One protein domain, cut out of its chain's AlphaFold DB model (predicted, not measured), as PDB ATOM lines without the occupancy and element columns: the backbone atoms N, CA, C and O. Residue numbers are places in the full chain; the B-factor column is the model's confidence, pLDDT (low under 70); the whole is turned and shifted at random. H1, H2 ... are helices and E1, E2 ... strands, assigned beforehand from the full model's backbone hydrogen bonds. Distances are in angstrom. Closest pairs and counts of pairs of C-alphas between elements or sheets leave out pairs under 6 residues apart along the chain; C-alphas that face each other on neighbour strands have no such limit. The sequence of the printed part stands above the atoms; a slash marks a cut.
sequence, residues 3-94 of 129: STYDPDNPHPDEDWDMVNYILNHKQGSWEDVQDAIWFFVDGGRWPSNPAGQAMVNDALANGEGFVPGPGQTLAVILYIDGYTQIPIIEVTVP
ATOM      1  N   SER A   3     149.081 178.947 284.351       72.31
ATOM      2  CA  SER A   3     148.243 177.848 284.848       72.31
ATOM      3  C   SER A   3     149.114 176.694 285.331       72.31
ATOM      4  O   SER A   3     150.313 176.670 285.063       72.31
ATOM      5  N   THR A   4     148.518 175.699 285.991       67.56
ATOM      6  CA  THR A   4     149.240 174.488 286.428       67.56
ATOM      7  C   THR A   4     149.765 173.622 285.287       67.56
ATOM      8  O   THR A   4     150.523 172.689 285.525       67.56
ATOM      9  N   TYR A   5     149.384 173.914 284.042       72.25
ATOM     10  CA  TYR A   5     149.951 173.261 282.864       72.25
ATOM     11  C   TYR A   5     151.216 173.948 282.351       72.25
ATOM     12  O   TYR A   5     151.869 173.396 281.469       72.25
ATOM     13  N   ASP A   6     151.530 175.152 282.834       74.81
ATOM     14  CA  ASP A   6     152.682 175.926 282.388       74.81
ATOM     15  C   ASP A   6     153.924 175.541 283.213       74.81
ATOM     16  O   ASP A   6     154.035 175.956 284.371       74.81
ATOM     17  N   PRO A   7     154.863 174.748 282.655       73.44
ATOM     18  CA  PRO A   7     156.076 174.357 283.369       73.44
ATOM     19  C   PRO A   7     157.008 175.546 283.646       73.44
ATOM     20  O   PRO A   7     157.880 175.430 284.504       73.44
ATOM     21  N   ASP A   8     156.815 176.674 282.953       73.25
ATOM     22  CA  ASP A   8     157.611 177.893 283.091       73.25
ATOM     23  C   ASP A   8     156.874 178.978 283.903       73.25
ATOM     24  O   ASP A   8     157.261 180.150 283.863       73.25
ATOM     25  N   ASN A   9     155.817 178.618 284.650       70.25
ATOM     26  CA  ASN A   9     155.095 179.556 285.510       70.25
ATOM     27  C   ASN A   9     156.071 180.208 286.519       70.25
ATOM     28  O   ASN A   9     156.592 179.510 287.389       70.25
ATOM     29  N   PRO A  10     156.305 181.536 286.463       67.00
ATOM     30  CA  PRO A  10     157.205 182.237 287.380       67.00
ATOM     31  C   PRO A  10     156.590 182.457 288.772       67.00
ATOM     32  O   PRO A  10     157.276 182.937 289.674       67.00
ATOM     33  N   HIS A  11     155.314 182.103 288.948       64.62
ATOM     34  CA  HIS A  11     154.587 182.097 290.215       64.62
ATOM     35  C   HIS A  11     154.001 180.701 290.495       64.62
ATOM     36  O   HIS A  11     152.773 180.548 290.545       64.62
ATOM     37  N   PRO A  12     154.851 179.664 290.612       63.00
ATOM     38  CA  PRO A  12     154.389 178.355 291.025       63.00
ATOM     39  C   PRO A  12     154.058 178.442 292.518       63.00
ATOM     40  O   PRO A  12     154.939 178.670 293.342       63.00
ATOM     41  N   ASP A  13     152.776 178.336 292.838       67.56
ATOM     42  CA  ASP A  13     152.324 178.054 294.197       67.56
ATOM     43  C   ASP A  13     152.197 176.536 294.347       67.56
ATOM     44  O   ASP A  13     151.748 175.867 293.406       67.56
ATOM     45  N   GLU A  14     152.637 176.004 295.485       70.50
ATOM     46  CA  GLU A  14     152.516 174.574 295.771       70.50
ATOM     47  C   GLU A  14     151.049 174.158 295.881       70.50
ATOM     48  O   GLU A  14     150.711 173.072 295.430       70.50
ATOM     49  N   ASP A  15     150.164 175.070 296.295       85.94
ATOM     50  CA  ASP A  15     148.760 174.757 296.551       85.94
ATOM     51  C   ASP A  15     147.839 174.927 295.320       85.94
ATOM     52  O   ASP A  15     146.604 174.904 295.421       85.94
ATOM     53  N   TRP A  16     148.384 175.128 294.111       87.50
ATOM     54  CA  TRP A  16     147.537 175.270 292.915       87.50
ATOM     55  C   TRP A  16     146.774 173.994 292.547       87.50
ATOM     56  O   TRP A  16     145.722 174.061 291.896       87.50
ATOM     57  N   ASP A  17     147.295 172.834 292.913       90.88
ATOM     58  CA  ASP A  17     146.593 171.559 292.813       90.88
ATOM     59  C   ASP A  17     145.361 171.524 293.736       90.88
ATOM     60  O   ASP A  17     144.281 171.137 293.283       90.88
ATOM     61  N   MET A  18     145.459 172.078 294.947       94.75
ATOM     62  CA  MET A  18     144.351 172.254 295.892       94.75
ATOM     63  C   MET A  18     143.283 173.194 295.338       94.75
ATOM     64  O   MET A  18     142.088 172.885 295.382       94.75
ATOM     65  N   VAL A  19     143.692 174.322 294.748       94.12
ATOM     66  CA  VAL A  19     142.752 175.247 294.092       94.12
ATOM     67  C   VAL A  19     142.027 174.544 292.943       94.12
ATOM     68  O   VAL A  19     140.801 174.623 292.838       94.12
ATOM     69  N   ASN A  20     142.755 173.812 292.097       94.88
ATOM     70  CA  ASN A  20     142.148 173.020 291.029       94.88
ATOM     71  C   ASN A  20     141.206 171.940 291.579       94.88
ATOM     72  O   ASN A  20     140.140 171.712 290.998       94.88
ATOM     73  N   TYR A  21     141.561 171.302 292.693       96.88
ATOM     74  CA  TYR A  21     140.719 170.311 293.349       96.88
ATOM     75  C   TYR A  21     139.398 170.935 293.808       96.88
ATOM     76  O   TYR A  21     138.333 170.433 293.437       96.88
ATOM     77  N   ILE A  22     139.451 172.073 294.513       97.31
ATOM     78  CA  ILE A  22     138.263 172.816 294.965       97.31
ATOM     79  C   ILE A  22     137.364 173.175 293.783       97.31
ATOM     80  O   ILE A  22     136.155 172.948 293.838       97.31
ATOM     81  N   LEU A  23     137.926 173.695 292.686       96.75
ATOM     82  CA  LEU A  23     137.135 174.088 291.515       96.75
ATOM     83  C   LEU A  23     136.373 172.917 290.871       96.75
ATOM     84  O   LEU A  23     135.367 173.153 290.198       96.75
ATOM     85  N   ASN A  24     136.820 171.679 291.091       97.75
ATOM     86  CA  ASN A  24     136.177 170.460 290.597       97.75
ATOM     87  C   ASN A  24     135.312 169.738 291.645       97.75
ATOM     88  O   ASN A  24     134.585 168.816 291.281       97.75
ATOM     89  N   HIS A  25     135.337 170.183 292.904       97.56
ATOM     90  CA  HIS A  25     134.571 169.619 294.026       97.56
ATOM     91  C   HIS A  25     133.821 170.714 294.801       97.56
ATOM     92  O   HIS A  25     133.654 170.653 296.019       97.56
ATOM     93  N   LYS A  26     133.366 171.747 294.082       96.75
ATOM     94  CA  LYS A  26     132.663 172.888 294.674       96.75
ATOM     95  C   LYS A  26     131.401 172.443 295.405       96.75
ATOM     96  O   LYS A  26     130.613 171.644 294.897       96.75
ATOM     97  N   GLN A  27     131.157 173.073 296.543       95.56
ATOM     98  CA  GLN A  27     129.932 172.931 297.319       95.56
ATOM     99  C   GLN A  27     129.587 174.256 298.000       95.56
ATOM    100  O   GLN A  27     130.459 175.092 298.221       95.56
ATOM    101  N   GLY A  28     128.314 174.433 298.353       95.00
ATOM    102  CA  GLY A  28     127.836 175.677 298.954       95.00
ATOM    103  C   GLY A  28     127.673 176.804 297.934       95.00
ATOM    104  O   GLY A  28     127.341 176.560 296.768       95.00
ATOM    105  N   SER A  29     127.835 178.040 298.395       96.50
ATOM    106  CA  SER A  29     127.743 179.244 297.570       96.50
ATOM    107  C   SER A  29     129.096 179.646 296.975       96.50
ATOM    108  O   SER A  29     130.137 179.048 297.250       96.50
ATOM    109  N   TRP A  30     129.099 180.672 296.122       94.38
ATOM    110  CA  TRP A  30     130.343 181.177 295.537       94.38
ATOM    111  C   TRP A  30     131.252 181.816 296.600       94.38
ATOM    112  O   TRP A  30     132.472 181.738 296.467       94.38
ATOM    113  N   GLU A  31     130.675 182.397 297.656       94.75
ATOM    114  CA  GLU A  31     131.407 182.913 298.816       94.75
ATOM    115  C   GLU A  31     132.136 181.784 299.552       94.75
ATOM    116  O   GLU A  31     133.302 181.939 299.906       94.75
ATOM    117  N   ASP A  32     131.488 180.626 299.725       96.75
ATOM    118  CA  ASP A  32     132.097 179.466 300.382       96.75
ATOM    119  C   ASP A  32     133.300 178.943 299.579       96.75
ATOM    120  O   ASP A  32     134.346 178.624 300.148       96.75
ATOM    121  N   VAL A  33     133.159 178.883 298.250       96.19
ATOM    122  CA  VAL A  33     134.234 178.473 297.330       96.19
ATOM    123  C   VAL A  33     135.386 179.477 297.368       96.19
ATOM    124  O   VAL A  33     136.546 179.072 297.406       96.19
ATOM    125  N   GLN A  34     135.084 180.776 297.388       92.56
ATOM    126  CA  GLN A  34     136.096 181.826 297.484       92.56
ATOM    127  C   GLN A  34     136.865 181.754 298.807       92.56
ATOM    128  O   GLN A  34     138.094 181.761 298.778       92.56
ATOM    129  N   ASP A  35     136.167 181.624 299.937       94.00
ATOM    130  CA  ASP A  35     136.797 181.472 301.253       94.00
ATOM    131  C   ASP A  35     137.718 180.239 301.286       94.00
ATOM    132  O   ASP A  35     138.819 180.306 301.834       94.00
ATOM    133  N   ALA A  36     137.298 179.120 300.681       96.38
ATOM    134  CA  ALA A  36     138.124 177.916 300.597       96.38
ATOM    135  C   ALA A  36     139.376 178.111 299.727       96.38
ATOM    136  O   ALA A  36     140.446 177.635 300.093       96.38
ATOM    137  N   ILE A  37     139.276 178.832 298.606       94.00
ATOM    138  CA  ILE A  37     140.438 179.152 297.763       94.00
ATOM    139  C   ILE A  37     141.402 180.089 298.502       94.00
ATOM    140  O   ILE A  37     142.611 179.870 298.459       94.00
ATOM    141  N   TRP A  38     140.890 181.097 299.218       92.00
ATOM    142  CA  TRP A  38     141.713 182.024 300.008       92.00
ATOM    143  C   TRP A  38     142.535 181.343 301.095       92.00
ATOM    144  O   TRP A  38     143.614 181.833 301.416       92.00
ATOM    145  N   PHE A  39     142.080 180.213 301.634       94.06
ATOM    146  CA  PHE A  39     142.905 179.435 302.553       94.06
ATOM    147  C   PHE A  39     144.259 179.067 301.923       94.06
ATOM    148  O   PHE A  39     145.290 179.264 302.556       94.06
ATOM    149  N   PHE A  40     144.258 178.605 300.674       91.44
ATOM    150  CA  PHE A  40     145.464 178.155 299.978       91.44
ATOM    151  C   PHE A  40     146.286 179.314 299.402       91.44
ATOM    152  O   PHE A  40     147.503 179.319 299.499       91.44
ATOM    153  N   VAL A  41     145.637 180.354 298.866       86.25
ATOM    154  CA  VAL A  41     146.360 181.426 298.146       86.25
ATOM    155  C   VAL A  41     146.638 182.694 298.970       86.25
ATOM    156  O   VAL A  41     147.340 183.580 298.489       86.25
ATOM    157  N   ASP A  42     146.080 182.823 300.183       83.31
ATOM    158  CA  ASP A  42     146.197 184.020 301.044       83.31
ATOM    159  C   ASP A  42     146.620 183.669 302.490       83.31
ATOM    160  O   ASP A  42     146.140 184.230 303.478       83.31
ATOM    161  N   GLY A  43     147.535 182.702 302.632       76.94
ATOM    162  CA  GLY A  43     148.261 182.462 303.886       76.94
ATOM    163  C   GLY A  43     147.506 181.674 304.963       76.94
ATOM    164  O   GLY A  43     147.735 181.893 306.155       76.94
ATOM    165  N   GLY A  44     146.620 180.751 304.579       83.69
ATOM    166  CA  GLY A  44     146.049 179.766 305.504       83.69
ATOM    167  C   GLY A  44     144.872 180.269 306.339       83.69
ATOM    168  O   GLY A  44     144.566 179.694 307.390       83.69
ATOM    169  N   ARG A  45     144.195 181.350 305.930       90.50
ATOM    170  CA  ARG A  45     143.024 181.850 306.663       90.50
ATOM    171  C   ARG A  45     141.877 180.842 306.583       90.50
ATOM    172  O   ARG A  45     141.275 180.650 305.533       90.50
ATOM    173  N   TRP A  46     141.538 180.236 307.719       94.50
ATOM    174  CA  TRP A  46     140.474 179.237 307.781       94.50
ATOM    175  C   TRP A  46     139.099 179.833 307.417       94.50
ATOM    176  O   TRP A  46     138.736 180.878 307.977       94.50
ATOM    177  N   PRO A  47     138.303 179.177 306.547       95.50
ATOM    178  CA  PRO A  47     136.945 179.608 306.233       95.50
ATOM    179  C   PRO A  47     136.059 179.679 307.478       95.50
ATOM    180  O   PRO A  47     136.129 178.836 308.378       95.50
ATOM    181  N   SER A  48     135.178 180.677 307.527       92.81
ATOM    182  CA  SER A  48     134.242 180.851 308.650       92.81
ATOM    183  C   SER A  48     132.990 179.974 308.543       92.81
ATOM    184  O   SER A  48     132.334 179.702 309.550       92.81
ATOM    185  N   ASN A  49     132.669 179.521 307.332       94.19
ATOM    186  CA  ASN A  49     131.457 178.781 307.010       94.19
ATOM    187  C   ASN A  49     131.734 177.259 306.887       94.19
ATOM    188  O   ASN A  49     132.821 176.865 306.457       94.19
ATOM    189  N   PRO A  50     130.777 176.373 307.237       96.88
ATOM    190  CA  PRO A  50     131.013 174.925 307.217       96.88
ATOM    191  C   PRO A  50     131.329 174.343 305.831       96.88
ATOM    192  O   PRO A  50     132.091 173.384 305.738       96.88
ATOM    193  N   ALA A  51     130.757 174.899 304.758       97.19
ATOM    194  CA  ALA A  51     130.954 174.388 303.402       97.19
ATOM    195  C   ALA A  51     132.392 174.619 302.911       97.19
ATOM    196  O   ALA A  51     133.026 173.694 302.400       97.19
ATOM    197  N   GLY A  52     132.930 175.814 303.138       97.25
ATOM    198  CA  GLY A  52     134.311 176.188 302.866       97.25
ATOM    199  C   GLY A  52     135.292 175.387 303.712       97.25
ATOM    200  O   GLY A  52     136.258 174.853 303.178       97.25
ATOM    201  N   GLN A  53     135.008 175.195 305.005       97.75
ATOM    202  CA  GLN A  53     135.834 174.334 305.865       97.75
ATOM    203  C   GLN A  53     135.882 172.894 305.352       97.75
ATOM    204  O   GLN A  53     136.939 172.269 305.351       97.75
ATOM    205  N   ALA A  54     134.745 172.358 304.907       98.12
ATOM    206  CA  ALA A  54     134.695 171.023 304.332       98.12
ATOM    207  C   ALA A  54     135.445 170.941 302.988       98.12
ATOM    208  O   ALA A  54     136.137 169.953 302.780       98.12
ATOM    209  N   MET A  55     135.402 171.975 302.136       98.31
ATOM    210  CA  MET A  55     136.216 172.027 300.906       98.31
ATOM    211  C   MET A  55     137.715 172.068 301.203       98.31
ATOM    212  O   MET A  55     138.473 171.344 300.568       98.31
ATOM    213  N   VAL A  56     138.142 172.871 302.182       97.69
ATOM    214  CA  VAL A  56     139.555 172.931 302.588       97.69
ATOM    215  C   VAL A  56     140.020 171.586 303.134       97.69
ATOM    216  O   VAL A  56     141.064 171.092 302.722       97.69
ATOM    217  N   ASN A  57     139.241 170.961 304.019       98.00
ATOM    218  CA  ASN A  57     139.586 169.647 304.561       98.00
ATOM    219  C   ASN A  57     139.663 168.565 303.475       98.00
ATOM    220  O   ASN A  57     140.546 167.714 303.535       98.00
ATOM    221  N   ASP A  58     138.747 168.584 302.506       98.19
ATOM    222  CA  ASP A  58     138.734 167.613 301.412       98.19
ATOM    223  C   ASP A  58     139.924 167.817 300.463       98.19
ATOM    224  O   ASP A  58     140.612 166.858 300.119       98.19
ATOM    225  N   ALA A  59     140.245 169.072 300.134       97.25
ATOM    226  CA  ALA A  59     141.432 169.412 299.357       97.25
ATOM    227  C   ALA A  59     142.725 169.008 300.086       97.25
ATOM    228  O   ALA A  59     143.536 168.296 299.513       97.25
ATOM    229  N   LEU A  60     142.886 169.327 301.374       96.00
ATOM    230  CA  LEU A  60     144.059 168.893 302.153       96.00
ATOM    231  C   LEU A  60     144.213 167.362 302.216       96.00
ATOM    232  O   LEU A  60     145.323 166.860 302.380       96.00
ATOM    233  N   ALA A  61     143.113 166.610 302.125       97.44
ATOM    234  CA  ALA A  61     143.138 165.152 302.160       97.44
ATOM    235  C   ALA A  61     143.394 164.506 300.786       97.44
ATOM    236  O   ALA A  61     143.967 163.417 300.737       97.44
ATOM    237  N   ASN A  62     142.947 165.137 299.694       97.38
ATOM    238  CA  ASN A  62     142.824 164.493 298.377       97.38
ATOM    239  C   ASN A  62     143.344 165.328 297.190       97.38
ATOM    240  O   ASN A  62     143.370 164.822 296.066       97.38
ATOM    241  N   GLY A  63     143.691 166.594 297.407       93.75
ATOM    242  CA  GLY A  63     144.030 167.570 296.371       93.75
ATOM    243  C   GLY A  63     145.493 167.571 295.944       93.75
ATOM    244  O   GLY A  63     145.784 168.038 294.848       93.75
ATOM    245  N   GLU A  64     146.386 166.990 296.747       91.75
ATOM    246  CA  GLU A  64     147.816 166.921 296.433       91.75
ATOM    247  C   GLU A  64     148.056 166.175 295.111       91.75
ATOM    248  O   GLU A  64     147.640 165.022 294.927       91.75
ATOM    249  N   GLY A  65     148.742 166.827 294.178       88.94
ATOM    250  CA  GLY A  65     149.011 166.318 292.837       88.94
ATOM    251  C   GLY A  65     147.793 166.300 291.909       88.94
ATOM    252  O   GLY A  65     147.858 165.698 290.831       88.94
ATOM    253  N   PHE A  66     146.675 166.932 292.286       93.00
ATOM    254  CA  PHE A  66     145.495 167.012 291.433       93.00
ATOM    255  C   PHE A  66     145.756 167.885 290.199       93.00
ATOM    256  O   PHE A  66     145.955 169.098 290.269       93.00
ATOM    257  N   VAL A  67     145.677 167.255 289.029       91.00
ATOM    258  CA  VAL A  67     145.774 167.916 287.727       91.00
ATOM    259  C   VAL A  67     144.445 167.727 286.995       91.00
ATOM    260  O   VAL A  67     144.087 166.582 286.705       91.00
ATOM    261  N   PRO A  68     143.709 168.809 286.661       92.88
ATOM    262  CA  PRO A  68     142.453 168.702 285.926       92.88
ATOM    263  C   PRO A  68     142.632 167.934 284.616       92.88
ATOM    264  O   PRO A  68     143.530 168.235 283.833       92.88
ATOM    265  N   GLY A  69     141.779 166.945 284.369       91.25
ATOM    266  CA  GLY A  69     141.701 166.195 283.118       91.25
ATOM    267  C   GLY A  69     140.641 166.742 282.151       91.25
ATOM    268  O   GLY A  69     139.966 167.729 282.442       91.25
ATOM    269  N   PRO A  70     140.445 166.102 280.985       91.50
ATOM    270  CA  PRO A  70     139.427 166.510 280.019       91.50
ATOM    271  C   PRO A  70     138.021 166.609 280.632       91.50
ATOM    272  O   PRO A  70     137.543 165.667 281.262       91.50
ATOM    273  N   GLY A  71     137.347 167.742 280.422       91.31
ATOM    274  CA  GLY A  71     136.023 168.044 280.976       91.31
ATOM    275  C   GLY A  71     136.028 168.645 282.385       91.31
ATOM    276  O   GLY A  71     134.987 169.129 282.821       91.31
ATOM    277  N   GLN A  72     137.171 168.653 283.075       95.00
ATOM    278  CA  GLN A  72     137.340 169.299 284.379       95.00
ATOM    279  C   GLN A  72     137.720 170.777 284.233       95.00
ATOM    280  O   GLN A  72     138.090 171.245 283.153       95.00
ATOM    281  N   THR A  73     137.605 171.529 285.321       94.94
ATOM    282  CA  THR A  73     137.928 172.958 285.378       94.94
ATOM    283  C   THR A  73     139.387 173.164 285.768       94.94
ATOM    284  O   THR A  73     139.847 172.613 286.764       94.94
ATOM    285  N   LEU A  74     140.095 173.984 284.999       92.69
ATOM    286  CA  LEU A  74     141.457 174.440 285.244       92.69
ATOM    287  C   LEU A  74     141.443 175.892 285.729       92.69
ATOM    288  O   LEU A  74     140.811 176.751 285.110       92.69
ATOM    289  N   ALA A  75     142.176 176.167 286.805       90.94
ATOM    290  CA  ALA A  75     142.466 177.519 287.256       90.94
ATOM    291  C   ALA A  75     143.499 178.182 286.332       90.94
ATOM    292  O   ALA A  75     144.592 177.655 286.103       90.94
ATOM    293  N   VAL A  76     143.162 179.365 285.823       88.44
ATOM    294  CA  VAL A  76     144.066 180.207 285.041       88.44
ATOM    295  C   VAL A  76     144.241 181.546 285.740       88.44
ATOM    296  O   VAL A  76     143.288 182.284 285.973       88.44
ATOM    297  N   ILE A  77     145.486 181.869 286.047       84.88
ATOM    298  CA  ILE A  77     145.882 183.049 286.801       84.88
ATOM    299  C   ILE A  77     146.176 184.168 285.818       84.88
ATOM    300  O   ILE A  77     147.079 184.065 284.976       84.88
ATOM    301  N   LEU A  78     145.465 185.281 285.945       83.19
ATOM    302  CA  LEU A  78     145.827 186.499 285.235       83.19
ATOM    303  C   LEU A  78     146.586 187.419 286.191       83.19
ATOM    304  O   LEU A  78     146.009 188.235 286.897       83.19
ATOM    305  N   TYR A  79     147.910 187.277 286.196       80.75
ATOM    306  CA  TYR A  79     148.786 188.204 286.902       80.75
ATOM    307  C   TYR A  79     148.754 189.582 286.228       80.75
ATOM    308  O   TYR A  79     148.993 189.683 285.021       80.75
ATOM    309  N   ILE A  80     148.460 190.621 287.012       81.94
ATOM    310  CA  ILE A  80     148.399 192.020 286.567       81.94
ATOM    311  C   ILE A  80     149.580 192.782 287.176       81.94
ATOM    312  O   ILE A  80     150.453 193.254 286.452       81.94
ATOM    313  N   ASP A  81     149.612 192.857 288.507       80.75
ATOM    314  CA  ASP A  81     150.670 193.444 289.328       80.75
ATOM    315  C   ASP A  81     150.588 192.896 290.772       80.75
ATOM    316  O   ASP A  81     149.801 191.994 291.054       80.75
ATOM    317  N   GLY A  82     151.413 193.422 291.686       77.50
ATOM    318  CA  GLY A  82     151.438 193.025 293.102       77.50
ATOM    319  C   GLY A  82     150.513 193.819 294.034       77.50
ATOM    320  O   GLY A  82     150.614 193.658 295.247       77.50
ATOM    321  N   TYR A  83     149.661 194.701 293.505       83.44
ATOM    322  CA  TYR A  83     148.760 195.556 294.298       83.44
ATOM    323  C   TYR A  83     147.280 195.321 293.977       83.44
ATOM    324  O   TYR A  83     146.401 195.823 294.680       83.44
ATOM    325  N   THR A  84     147.005 194.563 292.923       82.62
ATOM    326  CA  THR A  84     145.673 194.188 292.472       82.62
ATOM    327  C   THR A  84     145.375 192.768 292.923       82.62
ATOM    328  O   THR A  84     146.210 191.875 292.785       82.62
ATOM    329  N   GLN A  85     144.164 192.536 293.430       80.06
ATOM    330  CA  GLN A  85     143.697 191.182 293.700       80.06
ATOM    331  C   GLN A  85     143.771 190.356 292.412       80.06
ATOM    332  O   GLN A  85     143.170 190.728 291.403       80.06
ATOM    333  N   ILE A  86     144.510 189.248 292.448       82.25
ATOM    334  CA  ILE A  86     144.761 188.421 291.270       82.25
ATOM    335  C   ILE A  86     143.473 187.673 290.892       82.25
ATOM    336  O   ILE A  86     142.970 186.885 291.696       82.25
ATOM    337  N   PRO A  87     142.919 187.885 289.684       86.12
ATOM    338  CA  PRO A  87     141.772 187.118 289.226       86.12
ATOM    339  C   PRO A  87     142.173 185.694 288.823       86.12
ATOM    340  O   PRO A  87     143.150 185.475 288.098       86.12
ATOM    341  N   ILE A  88     141.346 184.738 289.249       88.38
ATOM    342  CA  ILE A  88     141.368 183.346 288.798       88.38
ATOM    343  C   ILE A  88     140.238 183.168 287.783       88.38
ATOM    344  O   ILE A  88     139.079 183.474 288.061       88.38
ATOM    345  N   ILE A  89     140.591 182.692 286.595       90.38
ATOM    346  CA  ILE A  89     139.669 182.399 285.503       90.38
ATOM    347  C   ILE A  89     139.481 180.887 285.443       90.38
ATOM    348  O   ILE A  89     140.446 180.133 285.344       90.38
ATOM    349  N   GLU A  90     138.229 180.450 285.477       93.06
ATOM    350  CA  GLU A  90     137.868 179.047 285.301       93.06
ATOM    351  C   GLU A  90     137.829 178.699 283.814       93.06
ATOM    352  O   GLU A  90     137.052 179.273 283.047       93.06
ATOM    353  N   VAL A  91     138.662 177.745 283.399       93.00
ATOM    354  CA  VAL A  91     138.714 177.268 282.015       93.00
ATOM    355  C   VAL A  91     138.437 175.774 281.988       93.00
ATOM    356  O   VAL A  91     139.171 174.991 282.579       93.00
ATOM    357  N   THR A  92     137.392 175.346 281.282       94.12
ATOM    358  CA  THR A  92     137.134 173.914 281.089       94.12
ATOM    359  C   THR A  92     138.192 173.310 280.171       94.12
ATOM    360  O   THR A  92     138.376 173.763 279.037       94.12
ATOM    361  N   VAL A  93     138.860 172.254 280.637       90.06
ATOM    362  CA  VAL A  93     139.795 171.478 279.823       90.06
ATOM    363  C   VAL A  93     139.002 170.820 278.690       90.06
ATOM    364  O   VAL A  93     138.038 170.094 278.955       90.06
ATOM    365  N   PRO A  94     139.362 171.051 277.416       87.44
ATOM    366  CA  PRO A  94     138.582 170.550 276.297       87.44
ATOM    367  C   PRO A  94     138.546 169.022 276.304       87.44
ATOM    368  O   PRO A  94     139.578 168.355 276.397       87.44
TER     369      PRO A  94
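Overview. This is residues 3 to 94 of the 129 residues of an uncharacterized protein of Candidatus Bathyarchaeota archaeon (UniProt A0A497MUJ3). Three helices packed together make one part of this domain, and a two-stranded hairpin, E1 and E2, packs by E1 on H1, which sits in the middle between the hairpin and the other two helices, H2 and H3. H1 and H2 lie side by side, H3 crosses both at a slant, and the tip of the strand hairpin, residues 80 to 85, sticks out. The printed part has 92 residues, with three named helices followed by two named strands, in the order H1, H2, H3, E1, E2; the sheet is E1 - E2, antiparallel. The class is mixed, helices and strands, though under half of the residues, 44 of 92, are in named elements. The whole is compact, with a radius of gyration of the C-alphas of 12.6 A and spans of 35 by 34 by 20 A.

Along the chain. Start at Ser 3, whose C-alpha is at (148.243, 177.848, 284.848), and read through residues 3 to 15, a stretch with no named element. Find C-alpha 16 at (147.537, 175.270, 292.915); there H1 begins, and it runs over residues 16 to 24, 12.6 A from first to last C-alpha. Next comes H2, residues 30 to 41, 16.2 A long. Look then for C-alpha 50 at (131.013, 174.925, 307.217), where H3 begins; it is the longest helix, residues 50 to 62, and measures 18.1 A. After it, read E1 at residues 73 to 77 and E2 at residues 88 to 92, each 12.9 A from first to last C-alpha. E2 ends at C-alpha 92, at (137.134, 173.914, 281.089).

Arrangement. Begin at H1, whose centre is the nearest to the mean of the C-alphas, at 4.2 A. H1 and H2 touch, and the closest C-alphas are those of Val 19 and Ile 37, 5.8 A apart. They run opposite ways at a shallow tilt of 15 degrees, a helical hairpin. H1 and H3 touch at Met 18 and Ala 59, whose C-alphas, the closest of the two helices, are 5.3 A apart; they run opposite ways at a steep tilt of 56 degrees. H2 and H3 run the same way at a steep tilt of 43 degrees; they touch, H3 with residues 51 to 56 alone, and the closest C-alphas are those of Asp 32 and Gly 52, 4.7 A apart. The helix packing is mostly crossed, but only just: of these three pairs, 1 is at a shallow tilt. Turn to the strands: the closest C-alphas of H1 and E1 are those of Asn 20 and Ala 75, 5.9 A apart. E1 and E2 form a hairpin, antiparallel, with 146 degrees between their directions; look for N 74 and O 91 at 2.8 A and N 89 and O 76 at 2.8 A, both within hydrogen-bond range. H2 is apart from E1 and from E2, and H3 is apart from E2. In H1 and H3 every O i to N i+4 pair is within hydrogen-bond range, and in H2 7 of 8 are.

Size, cuts and confidence. The two C-alphas farthest apart are those of Asp 8 and Pro 50, 36.0 A, while the C-alphas of Ser 3 and Pro 94, the first and last printed residues, are 14.8 A apart. The printed part has no cut. The link from H1 to H2 is tight, and those from H2 to H3, H3 to E1 and E1 to E2 are short; no link is long. Residues 80 to 85, between the two strands, stand free. In the B-factor column the mean pLDDT of the printed part is 89.0, and the model's confidence is low, under 70, at residue 4 and residues 10 to 13.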